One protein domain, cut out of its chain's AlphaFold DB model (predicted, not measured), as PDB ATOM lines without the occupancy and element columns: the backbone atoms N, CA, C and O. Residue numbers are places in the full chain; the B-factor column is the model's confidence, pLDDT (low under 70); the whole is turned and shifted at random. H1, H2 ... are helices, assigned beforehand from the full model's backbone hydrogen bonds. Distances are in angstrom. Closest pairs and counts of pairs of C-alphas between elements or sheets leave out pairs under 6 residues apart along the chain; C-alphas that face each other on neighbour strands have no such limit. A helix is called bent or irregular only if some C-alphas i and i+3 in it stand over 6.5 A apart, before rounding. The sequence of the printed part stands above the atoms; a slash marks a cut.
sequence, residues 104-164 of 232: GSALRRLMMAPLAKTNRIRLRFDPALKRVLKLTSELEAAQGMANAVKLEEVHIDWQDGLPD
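Overview. This is residues 104 to 164 of the 232 residues of the protein "Phage portal protein" of Mollicutes bacterium (UniProt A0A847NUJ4). A long, bent helix, H2, makes the length of a rod; short H1 turns a corner at its first end, and residues 143 to 164, with no named element, fold back along it toward H1. The printed part has 61 residues, with named helices H1 and H2 in that order and no named strand. It is all helix by class and extended, with a radius of gyration of the C-alphas of 16.8 A and spans of 51 by 22 by 13 A.

Arrangement. H1, residues 104 to 110, has a tight link of 1 residue to H2, residues 112 to 142. H2 was assigned as one helix by its hydrogen bonds but is bent: C-alphas 124 and 127 are 6.8 A apart. Its arms, H2a, residues 112 to 124, and H2b, residues 127 to 142, stand at a tilt of 35.0 degrees, only just steep. H1 and H2a meet only through their link; H1 and H2b are apart. In H1, H2a and H2b, every O i to N i+4 pair is within hydrogen-bond range.

Along the chain. H1 begins at C-alpha 104, (-15.812, 20.240, 26.490), and measures 9.9 A. H2a measures 18.6 A; H2b measures 22.3 A and ends at C-alpha 142, (-22.013, 7.785, -18.182).

Size, cuts and confidence. The C-alphas farthest apart, of Ala 106 and Gly 144, are 51.5 A apart; those of Gly 104 and Asp 164, first and last printed, 5.7 A. The printed part has no cut, and no printed residue is under 70 in pLDDT.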
ATOM      1  N   GLY A 104     -15.814  21.119  27.667       72.12
ATOM      2  CA  GLY A 104     -15.812  20.240  26.490       72.12
ATOM      3  C   GLY A 104     -14.592  19.310  26.433       72.12
ATOM      4  O   GLY A 104     -14.726  18.119  26.134       72.12
ATOM      5  N   SER A 105     -13.407  19.776  26.849       77.19
ATOM      6  CA  SER A 105     -12.216  18.915  26.947       77.19
ATOM      7  C   SER A 105     -12.345  17.816  28.004       77.19
ATOM      8  O   SER A 105     -11.871  16.694  27.800       77.19
ATOM      9  N   ALA A 106     -12.992  18.107  29.137       80.06
ATOM     10  CA  ALA A 106     -13.253  17.116  30.177       80.06
ATOM     11  C   ALA A 106     -14.226  16.046  29.668       80.06
ATOM     12  O   ALA A 106     -13.966  14.852  29.839       80.06
ATOM     13  N   LEU A 107     -15.270  16.462  28.946       80.94
ATOM     14  CA  LEU A 107     -16.207  15.548  28.298       80.94
ATOM     15  C   LEU A 107     -15.500  14.650  27.268       80.94
ATOM     16  O   LEU A 107     -15.660  13.429  27.309       80.94
ATOM     17  N   ARG A 108     -14.630  15.214  26.417       83.00
ATOM     18  CA  ARG A 108     -13.835  14.448  25.441       83.00
ATOM     19  C   ARG A 108     -12.949  13.394  26.118       83.00
ATOM     20  O   ARG A 108     -12.883  12.259  25.645       83.00
ATOM     21  N   ARG A 109     -12.316  13.713  27.257       83.12
ATOM     22  CA  ARG A 109     -11.523  12.738  28.040       83.12
ATOM     23  C   ARG A 109     -12.385  11.608  28.609       83.12
ATOM     24  O   ARG A 109     -11.977  10.449  28.549       83.12
ATOM     25  N   LEU A 110     -13.583  11.915  29.105       84.50
ATOM     26  CA  LEU A 110     -14.539  10.911  29.594       84.50
ATOM     27  C   LEU A 110     -15.119  10.032  28.470       84.50
ATOM     28  O   LEU A 110     -15.637   8.944  28.734       84.50
ATOM     29  N   MET A 111     -15.030  10.479  27.218       87.75
ATOM     30  CA  MET A 111     -15.554   9.787  26.038       87.75
ATOM     31  C   MET A 111     -14.474   9.109  25.183       87.75
ATOM     32  O   MET A 111     -14.766   8.669  24.075       87.75
ATOM     33  N   MET A 112     -13.249   8.934  25.693       88.69
ATOM     34  CA  MET A 112     -12.139   8.326  24.940       88.69
ATOM     35  C   MET A 112     -12.465   6.946  24.343       88.69
ATOM     36  O   MET A 112     -12.206   6.710  23.164       88.69
ATOM     37  N   ALA A 113     -13.058   6.036  25.125       89.69
ATOM     38  CA  ALA A 113     -13.448   4.709  24.636       89.69
ATOM     39  C   ALA A 113     -14.555   4.771  23.555       89.69
ATOM     40  O   ALA A 113     -14.341   4.210  22.471       89.69
ATOM     41  N   PRO A 114     -15.666   5.513  23.765       90.75
ATOM     42  CA  PRO A 114     -16.644   5.774  22.711       90.75
ATOM     43  C   PRO A 114     -16.027   6.357  21.436       90.75
ATOM     44  O   PRO A 114     -16.289   5.848  20.348       90.75
ATOM     45  N   LEU A 115     -15.168   7.372  21.551       90.88
ATOM     46  CA  LEU A 115     -14.520   8.026  20.409       90.88
ATOM     47  C   LEU A 115     -13.576   7.076  19.656       90.88
ATOM     48  O   LEU A 115     -13.522   7.066  18.427       90.88
ATOM     49  N   ALA A 116     -12.863   6.204  20.367       91.12
ATOM     50  CA  ALA A 116     -12.059   5.165  19.729       91.12
ATOM     51  C   ALA A 116     -12.935   4.152  18.970       91.12
ATOM     52  O   ALA A 116     -12.550   3.643  17.909       91.12
ATOM     53  N   LYS A 117     -14.128   3.831  19.488       92.19
ATOM     54  CA  LYS A 117     -15.112   2.979  18.804       92.19
ATOM     55  C   LYS A 117     -15.682   3.658  17.565       92.19
ATOM     56  O   LYS A 117     -15.673   3.039  16.500       92.19
ATOM     57  N   THR A 118     -16.111   4.914  17.664       91.56
ATOM     58  CA  THR A 118     -16.609   5.665  16.503       91.56
ATOM     59  C   THR A 118     -15.533   5.793  15.431       91.56
ATOM     60  O   THR A 118     -15.832   5.573  14.262       91.56
ATOM     61  N   ASN A 119     -14.265   6.007  15.799       91.81
ATOM     62  CA  ASN A 119     -13.164   6.050  14.836       91.81
ATOM     63  C   ASN A 119     -12.950   4.708  14.108       91.81
ATOM     64  O   ASN A 119     -12.755   4.672  12.896       91.81
ATOM     65  N   ARG A 120     -13.046   3.570  14.807       93.38
ATOM     66  CA  ARG A 120     -12.969   2.242  14.161       93.38
ATOM     67  C   ARG A 120     -14.123   2.008  13.187       93.38
ATOM     68  O   ARG A 120     -13.917   1.433  12.119       93.38
ATOM     69  N   ILE A 121     -15.323   2.466  13.538       92.62
ATOM     70  CA  ILE A 121     -16.484   2.441  12.642       92.62
ATOM     71  C   ILE A 121     -16.212   3.351  11.436       92.62
ATOM     72  O   ILE A 121     -16.313   2.884  10.304       92.62
ATOM     73  N   ARG A 122     -15.757   4.589  11.653       92.44
ATOM     74  CA  ARG A 122     -15.358   5.532  10.597       92.44
ATOM     75  C   ARG A 122     -14.382   4.892   9.613       92.44
ATOM     76  O   ARG A 122     -14.662   4.889   8.423       92.44
ATOM     77  N   LEU A 123     -13.299   4.276  10.084       92.50
ATOM     78  CA  LEU A 123     -12.305   3.619   9.221       92.50
ATOM     79  C   LEU A 123     -12.890   2.482   8.370       92.50
ATOM     80  O   LEU A 123     -12.399   2.215   7.274       92.50
ATOM     81  N   ARG A 124     -13.950   1.817   8.844       93.62
ATOM     82  CA  ARG A 124     -14.663   0.790   8.075       93.62
ATOM     83  C   ARG A 124     -15.595   1.401   7.022       93.62
ATOM     84  O   ARG A 124     -15.691   0.863   5.921       93.62
ATOM     85  N   PHE A 125     -16.280   2.492   7.356       93.81
ATOM     86  CA  PHE A 125     -17.269   3.135   6.485       93.81
ATOM     87  C   PHE A 125     -16.647   4.075   5.447       93.81
ATOM     88  O   PHE A 125     -17.121   4.112   4.315       93.81
ATOM     89  N   ASP A 126     -15.570   4.779   5.787       94.50
ATOM     90  CA  ASP A 126     -14.896   5.765   4.937       94.50
ATOM     91  C   ASP A 126     -14.566   5.242   3.520       94.50
ATOM     92  O   ASP A 126     -15.029   5.841   2.545       94.50
ATOM     93  N   PRO A 127     -13.895   4.084   3.338       93.94
ATOM     94  CA  PRO A 127     -13.618   3.568   1.997       93.94
ATOM     95  C   PRO A 127     -14.878   3.080   1.271       93.94
ATOM     96  O   PRO A 127     -14.913   3.061   0.041       93.94
ATOM     97  N   ALA A 128     -15.914   2.637   1.989       94.38
ATOM     98  CA  ALA A 128     -17.180   2.244   1.372       94.38
ATOM     99  C   ALA A 128     -17.933   3.472   0.841       94.38
ATOM    100  O   ALA A 128     -18.333   3.475  -0.318       94.38
ATOM    101  N   LEU A 129     -18.033   4.534   1.641       94.31
ATOM    102  CA  LEU A 129     -18.664   5.796   1.259       94.31
ATOM    103  C   LEU A 129     -17.943   6.464   0.090       94.31
ATOM    104  O   LEU A 129     -18.585   6.810  -0.898       94.31
ATOM    105  N   LYS A 130     -16.608   6.558   0.140       94.12
ATOM    106  CA  LYS A 130     -15.814   7.105  -0.973       94.12
ATOM    107  C   LYS A 130     -16.036   6.330  -2.270       94.12
ATOM    108  O   LYS A 130     -16.151   6.941  -3.327       94.12
ATOM    109  N   ARG A 131     -16.129   4.997  -2.206       92.50
ATOM    110  CA  ARG A 131     -16.432   4.167  -3.385       92.50
ATOM    111  C   ARG A 131     -17.834   4.418  -3.921       92.50
ATOM    112  O   ARG A 131     -17.972   4.569  -5.125       92.50
ATOM    113  N   VAL A 132     -18.842   4.480  -3.053       94.38
ATOM    114  CA  VAL A 132     -20.224   4.767  -3.468       94.38
ATOM    115  C   VAL A 132     -20.298   6.128  -4.155       94.38
ATOM    116  O   VAL A 132     -20.793   6.199  -5.270       94.38
ATOM    117  N   LEU A 133     -19.729   7.178  -3.558       92.12
ATOM    118  CA  LEU A 133     -19.736   8.525  -4.140       92.12
ATOM    119  C   LEU A 133     -19.030   8.580  -5.501       92.12
ATOM    120  O   LEU A 133     -19.555   9.172  -6.442       92.12
ATOM    121  N   LYS A 134     -17.874   7.915  -5.630       92.00
ATOM    122  CA  LYS A 134     -17.151   7.815  -6.905       92.00
ATOM    123  C   LYS A 134     -17.953   7.066  -7.968       92.00
ATOM    124  O   LYS A 134     -18.088   7.563  -9.078       92.00
ATOM    125  N   LEU A 135     -18.512   5.905  -7.628       91.62
ATOM    126  CA  LEU A 135     -19.303   5.096  -8.560       91.62
ATOM    127  C   LEU A 135     -20.571   5.820  -9.012       91.62
ATOM    128  O   LEU A 135     -20.904   5.770 -10.192       91.62
ATOM    129  N   THR A 136     -21.260   6.504  -8.096       90.38
ATOM    130  CA  THR A 136     -22.426   7.322  -8.439       90.38
ATOM    131  C   THR A 136     -22.023   8.417  -9.420       90.38
ATOM    132  O   THR A 136     -22.604   8.502 -10.492       90.38
ATOM    133  N   SER A 137     -20.967   9.173  -9.123       91.62
ATOM    134  CA  SER A 137     -20.452  10.226 -10.006       91.62
ATOM    135  C   SER A 137     -20.050   9.705 -11.401       91.62
ATOM    136  O   SER A 137     -20.365  10.324 -12.418       91.62
ATOM    137  N   GLU A 138     -19.414   8.533 -11.485       89.56
ATOM    138  CA  GLU A 138     -19.086   7.895 -12.768       89.56
ATOM    139  C   GLU A 138     -20.331   7.443 -13.541       89.56
ATOM    140  O   GLU A 138     -20.383   7.587 -14.764       89.56
ATOM    141  N   LEU A 139     -21.342   6.926 -12.840       90.94
ATOM    142  CA  LEU A 139     -22.610   6.521 -13.436       90.94
ATOM    143  C   LEU A 139     -23.390   7.724 -13.979       90.94
ATOM    144  O   LEU A 139     -23.920   7.650 -15.086       90.94
ATOM    145  N   GLU A 140     -23.438   8.832 -13.238       90.38
ATOM    146  CA  GLU A 140     -24.099  10.070 -13.666       90.38
ATOM    147  C   GLU A 140     -23.458  10.641 -14.936       90.38
ATOM    148  O   GLU A 140     -24.164  11.026 -15.873       90.38
ATOM    149  N   ALA A 141     -22.121  10.623 -15.004       88.00
ATOM    150  CA  ALA A 141     -21.380  11.026 -16.195       88.00
ATOM    151  C   ALA A 141     -21.653  10.087 -17.382       88.00
ATOM    152  O   ALA A 141     -21.858  10.551 -18.503       88.00
ATOM    153  N   ALA A 142     -21.713   8.772 -17.144       89.00
ATOM    154  CA  ALA A 142     -22.013   7.785 -18.182       89.00
ATOM    155  C   ALA A 142     -23.457   7.878 -18.708       89.00
ATOM    156  O   ALA A 142     -23.697   7.614 -19.885       89.00
ATOM    157  N   GLN A 143     -24.416   8.267 -17.862       90.06
ATOM    158  CA  GLN A 143     -25.811   8.493 -18.255       90.06
ATOM    159  C   GLN A 143     -26.040   9.851 -18.934       90.06
ATOM    160  O   GLN A 143     -27.137  10.099 -19.433       90.06
ATOM    161  N   GLY A 144     -25.025  10.720 -18.987       84.25
ATOM    162  CA  GLY A 144     -25.122  12.023 -19.636       84.25
ATOM    163  C   GLY A 144     -26.036  13.006 -18.904       84.25
ATOM    164  O   GLY A 144     -26.665  13.845 -19.550       84.25
ATOM    165  N   MET A 145     -26.137  12.910 -17.570       83.12
ATOM    166  CA  MET A 145     -26.877  13.906 -16.790       83.12
ATOM    167  C   MET A 145     -26.247  15.299 -16.926       83.12
ATOM    168  O   MET A 145     -25.026  15.459 -16.970       83.12
ATOM    169  N   ALA A 146     -27.093  16.329 -16.984       75.62
ATOM    170  CA  ALA A 146     -26.637  17.712 -17.042       75.62
ATOM    171  C   ALA A 146     -25.839  18.066 -15.774       75.62
ATOM    172  O   ALA A 146     -26.287  17.787 -14.666       75.62
ATOM    173  N   ASN A 147     -24.674  18.700 -15.946       80.75
ATOM    174  CA  ASN A 147     -23.732  19.060 -14.876       80.75
ATOM    175  C   ASN A 147     -23.100  17.874 -14.119       80.75
ATOM    176  O   ASN A 147     -22.619  18.064 -13.003       80.75
ATOM    177  N   ALA A 148     -23.063  16.670 -14.701       78.31
ATOM    178  CA  ALA A 148     -22.356  15.548 -14.087       78.31
ATOM    179  C   ALA A 148     -20.848  15.845 -13.975       78.31
ATOM    180  O   ALA A 148     -20.164  16.068 -14.977       78.31
ATOM    181  N   VAL A 149     -20.328  15.839 -12.747       80.56
ATOM    182  CA  VAL A 149     -18.905  16.050 -12.451       80.56
ATOM    183  C   VAL A 149     -18.304  14.736 -11.986       80.56
ATOM    184  O   VAL A 149     -18.839  14.097 -11.079       80.56
ATOM    185  N   LYS A 150     -17.171  14.349 -12.579       83.69
ATOM    186  CA  LYS A 150     -16.409  13.181 -12.140       83.69
ATOM    187  C   LYS A 150     -15.604  13.519 -10.882       83.69
ATOM    188  O   LYS A 150     -14.734  14.383 -10.913       83.69
ATOM    189  N   LEU A 151     -15.884  12.823  -9.785       85.94
ATOM    190  CA  LEU A 151     -15.174  12.981  -8.517       85.94
ATOM    191  C   LEU A 151     -13.906  12.114  -8.513       85.94
ATOM    192  O   LEU A 151     -13.974  10.899  -8.322       85.94
ATOM    193  N   GLU A 152     -12.737  12.724  -8.713       82.50
ATOM    194  CA  GLU A 152     -11.454  12.001  -8.705       82.50
ATOM    195  C   GLU A 152     -10.962  11.709  -7.280       82.50
ATOM    196  O   GLU A 152     -10.627  10.567  -6.937       82.50
ATOM    197  N   GLU A 153     -10.998  12.716  -6.410       85.75
ATOM    198  CA  GLU A 153     -10.595  12.617  -5.012       85.75
ATOM    199  C   GLU A 153     -11.721  13.117  -4.105       85.75
ATOM    200  O   GLU A 153     -12.247  14.210  -4.279       85.75
ATOM    201  N   VAL A 154     -12.129  12.272  -3.155       87.88
ATOM    202  CA  VAL A 154     -13.212  12.571  -2.212       87.88
ATOM    203  C   VAL A 154     -12.613  12.581  -0.815       87.88
ATOM    204  O   VAL A 154     -12.197  11.531  -0.315       87.88
ATOM    205  N   HIS A 155     -12.578  13.757  -0.194       89.56
ATOM    206  CA  HIS A 155     -12.270  13.922   1.222       89.56
ATOM    207  C   HIS A 155     -13.570  13.919   2.028       89.56
ATOM    208  O   HIS A 155     -14.560  14.506   1.599       89.56
ATOM    209  N   ILE A 156     -13.582  13.231   3.171       89.25
ATOM    210  CA  ILE A 156     -14.732  13.221   4.078       89.25
ATOM    211  C   ILE A 156     -14.242  13.690   5.443       89.25
ATOM    212  O   ILE A 156     -13.469  12.995   6.111       89.25
ATOM    213  N   ASP A 157     -14.723  14.860   5.845       89.69
ATOM    214  CA  ASP A 157     -14.527  15.416   7.174       89.69
ATOM    215  C   ASP A 157     -15.603  14.876   8.113       89.69
ATOM    216  O   ASP A 157     -16.798  15.097   7.923       89.69
ATOM    217  N   TRP A 158     -15.171  14.118   9.119       88.25
ATOM    218  CA  TRP A 158     -16.064  13.544  10.118       88.25
ATOM    219  C   TRP A 158     -15.962  14.350  11.402       88.25
ATOM    220  O   TRP A 158     -14.879  14.431  11.985       88.25
ATOM    221  N   GLN A 159     -17.093  14.883  11.848       85.31
ATOM    222  CA  GLN A 159     -17.213  15.577  13.125       85.31
ATOM    223  C   GLN A 159     -17.491  14.573  14.252       85.31
ATOM    224  O   GLN A 159     -18.179  13.571  14.040       85.31
ATOM    225  N   ASP A 160     -16.941  14.823  15.441       80.69
ATOM    226  CA  ASP A 160     -17.158  13.979  16.626       80.69
ATOM    227  C   ASP A 160     -18.529  14.228  17.288       80.69
ATOM    228  O   ASP A 160     -19.030  13.357  18.000       80.69
ATOM    229  N   GLY A 161     -19.155  15.373  16.992       80.00
ATOM    230  CA  GLY A 161     -20.468  15.771  17.499       80.00
ATOM    231  C   GLY A 161     -20.455  16.224  18.958       80.00
ATOM    232  O   GLY A 161     -21.523  16.314  19.564       80.00
ATOM    233  N   LEU A 162     -19.275  16.470  19.538       82.56
ATOM    234  CA  LEU A 162     -19.161  17.012  20.888       82.56
ATOM    235  C   LEU A 162     -19.297  18.538  20.866       82.56
ATOM    236  O   LEU A 162     -18.886  19.164  19.892       82.56
ATOM    237  N   PRO A 163     -19.853  19.151  21.929       78.38
ATOM    238  CA  PRO A 163     -19.788  20.593  22.090       78.38
ATOM    239  C   PRO A 163     -18.330  21.033  22.166       78.38
ATOM    240  O   PRO A 163     -17.565  20.542  23.005       78.38
ATOM    241  N   ASP A 164     -17.973  21.957  21.294       76.38
ATOM    242  CA  ASP A 164     -16.709  22.659  21.373       76.38
ATOM    243  C   ASP A 164     -16.770  23.708  22.493       76.38
ATOM    244  O   ASP A 164     -17.813  24.301  22.767       76.38
TER     245      ASP A 164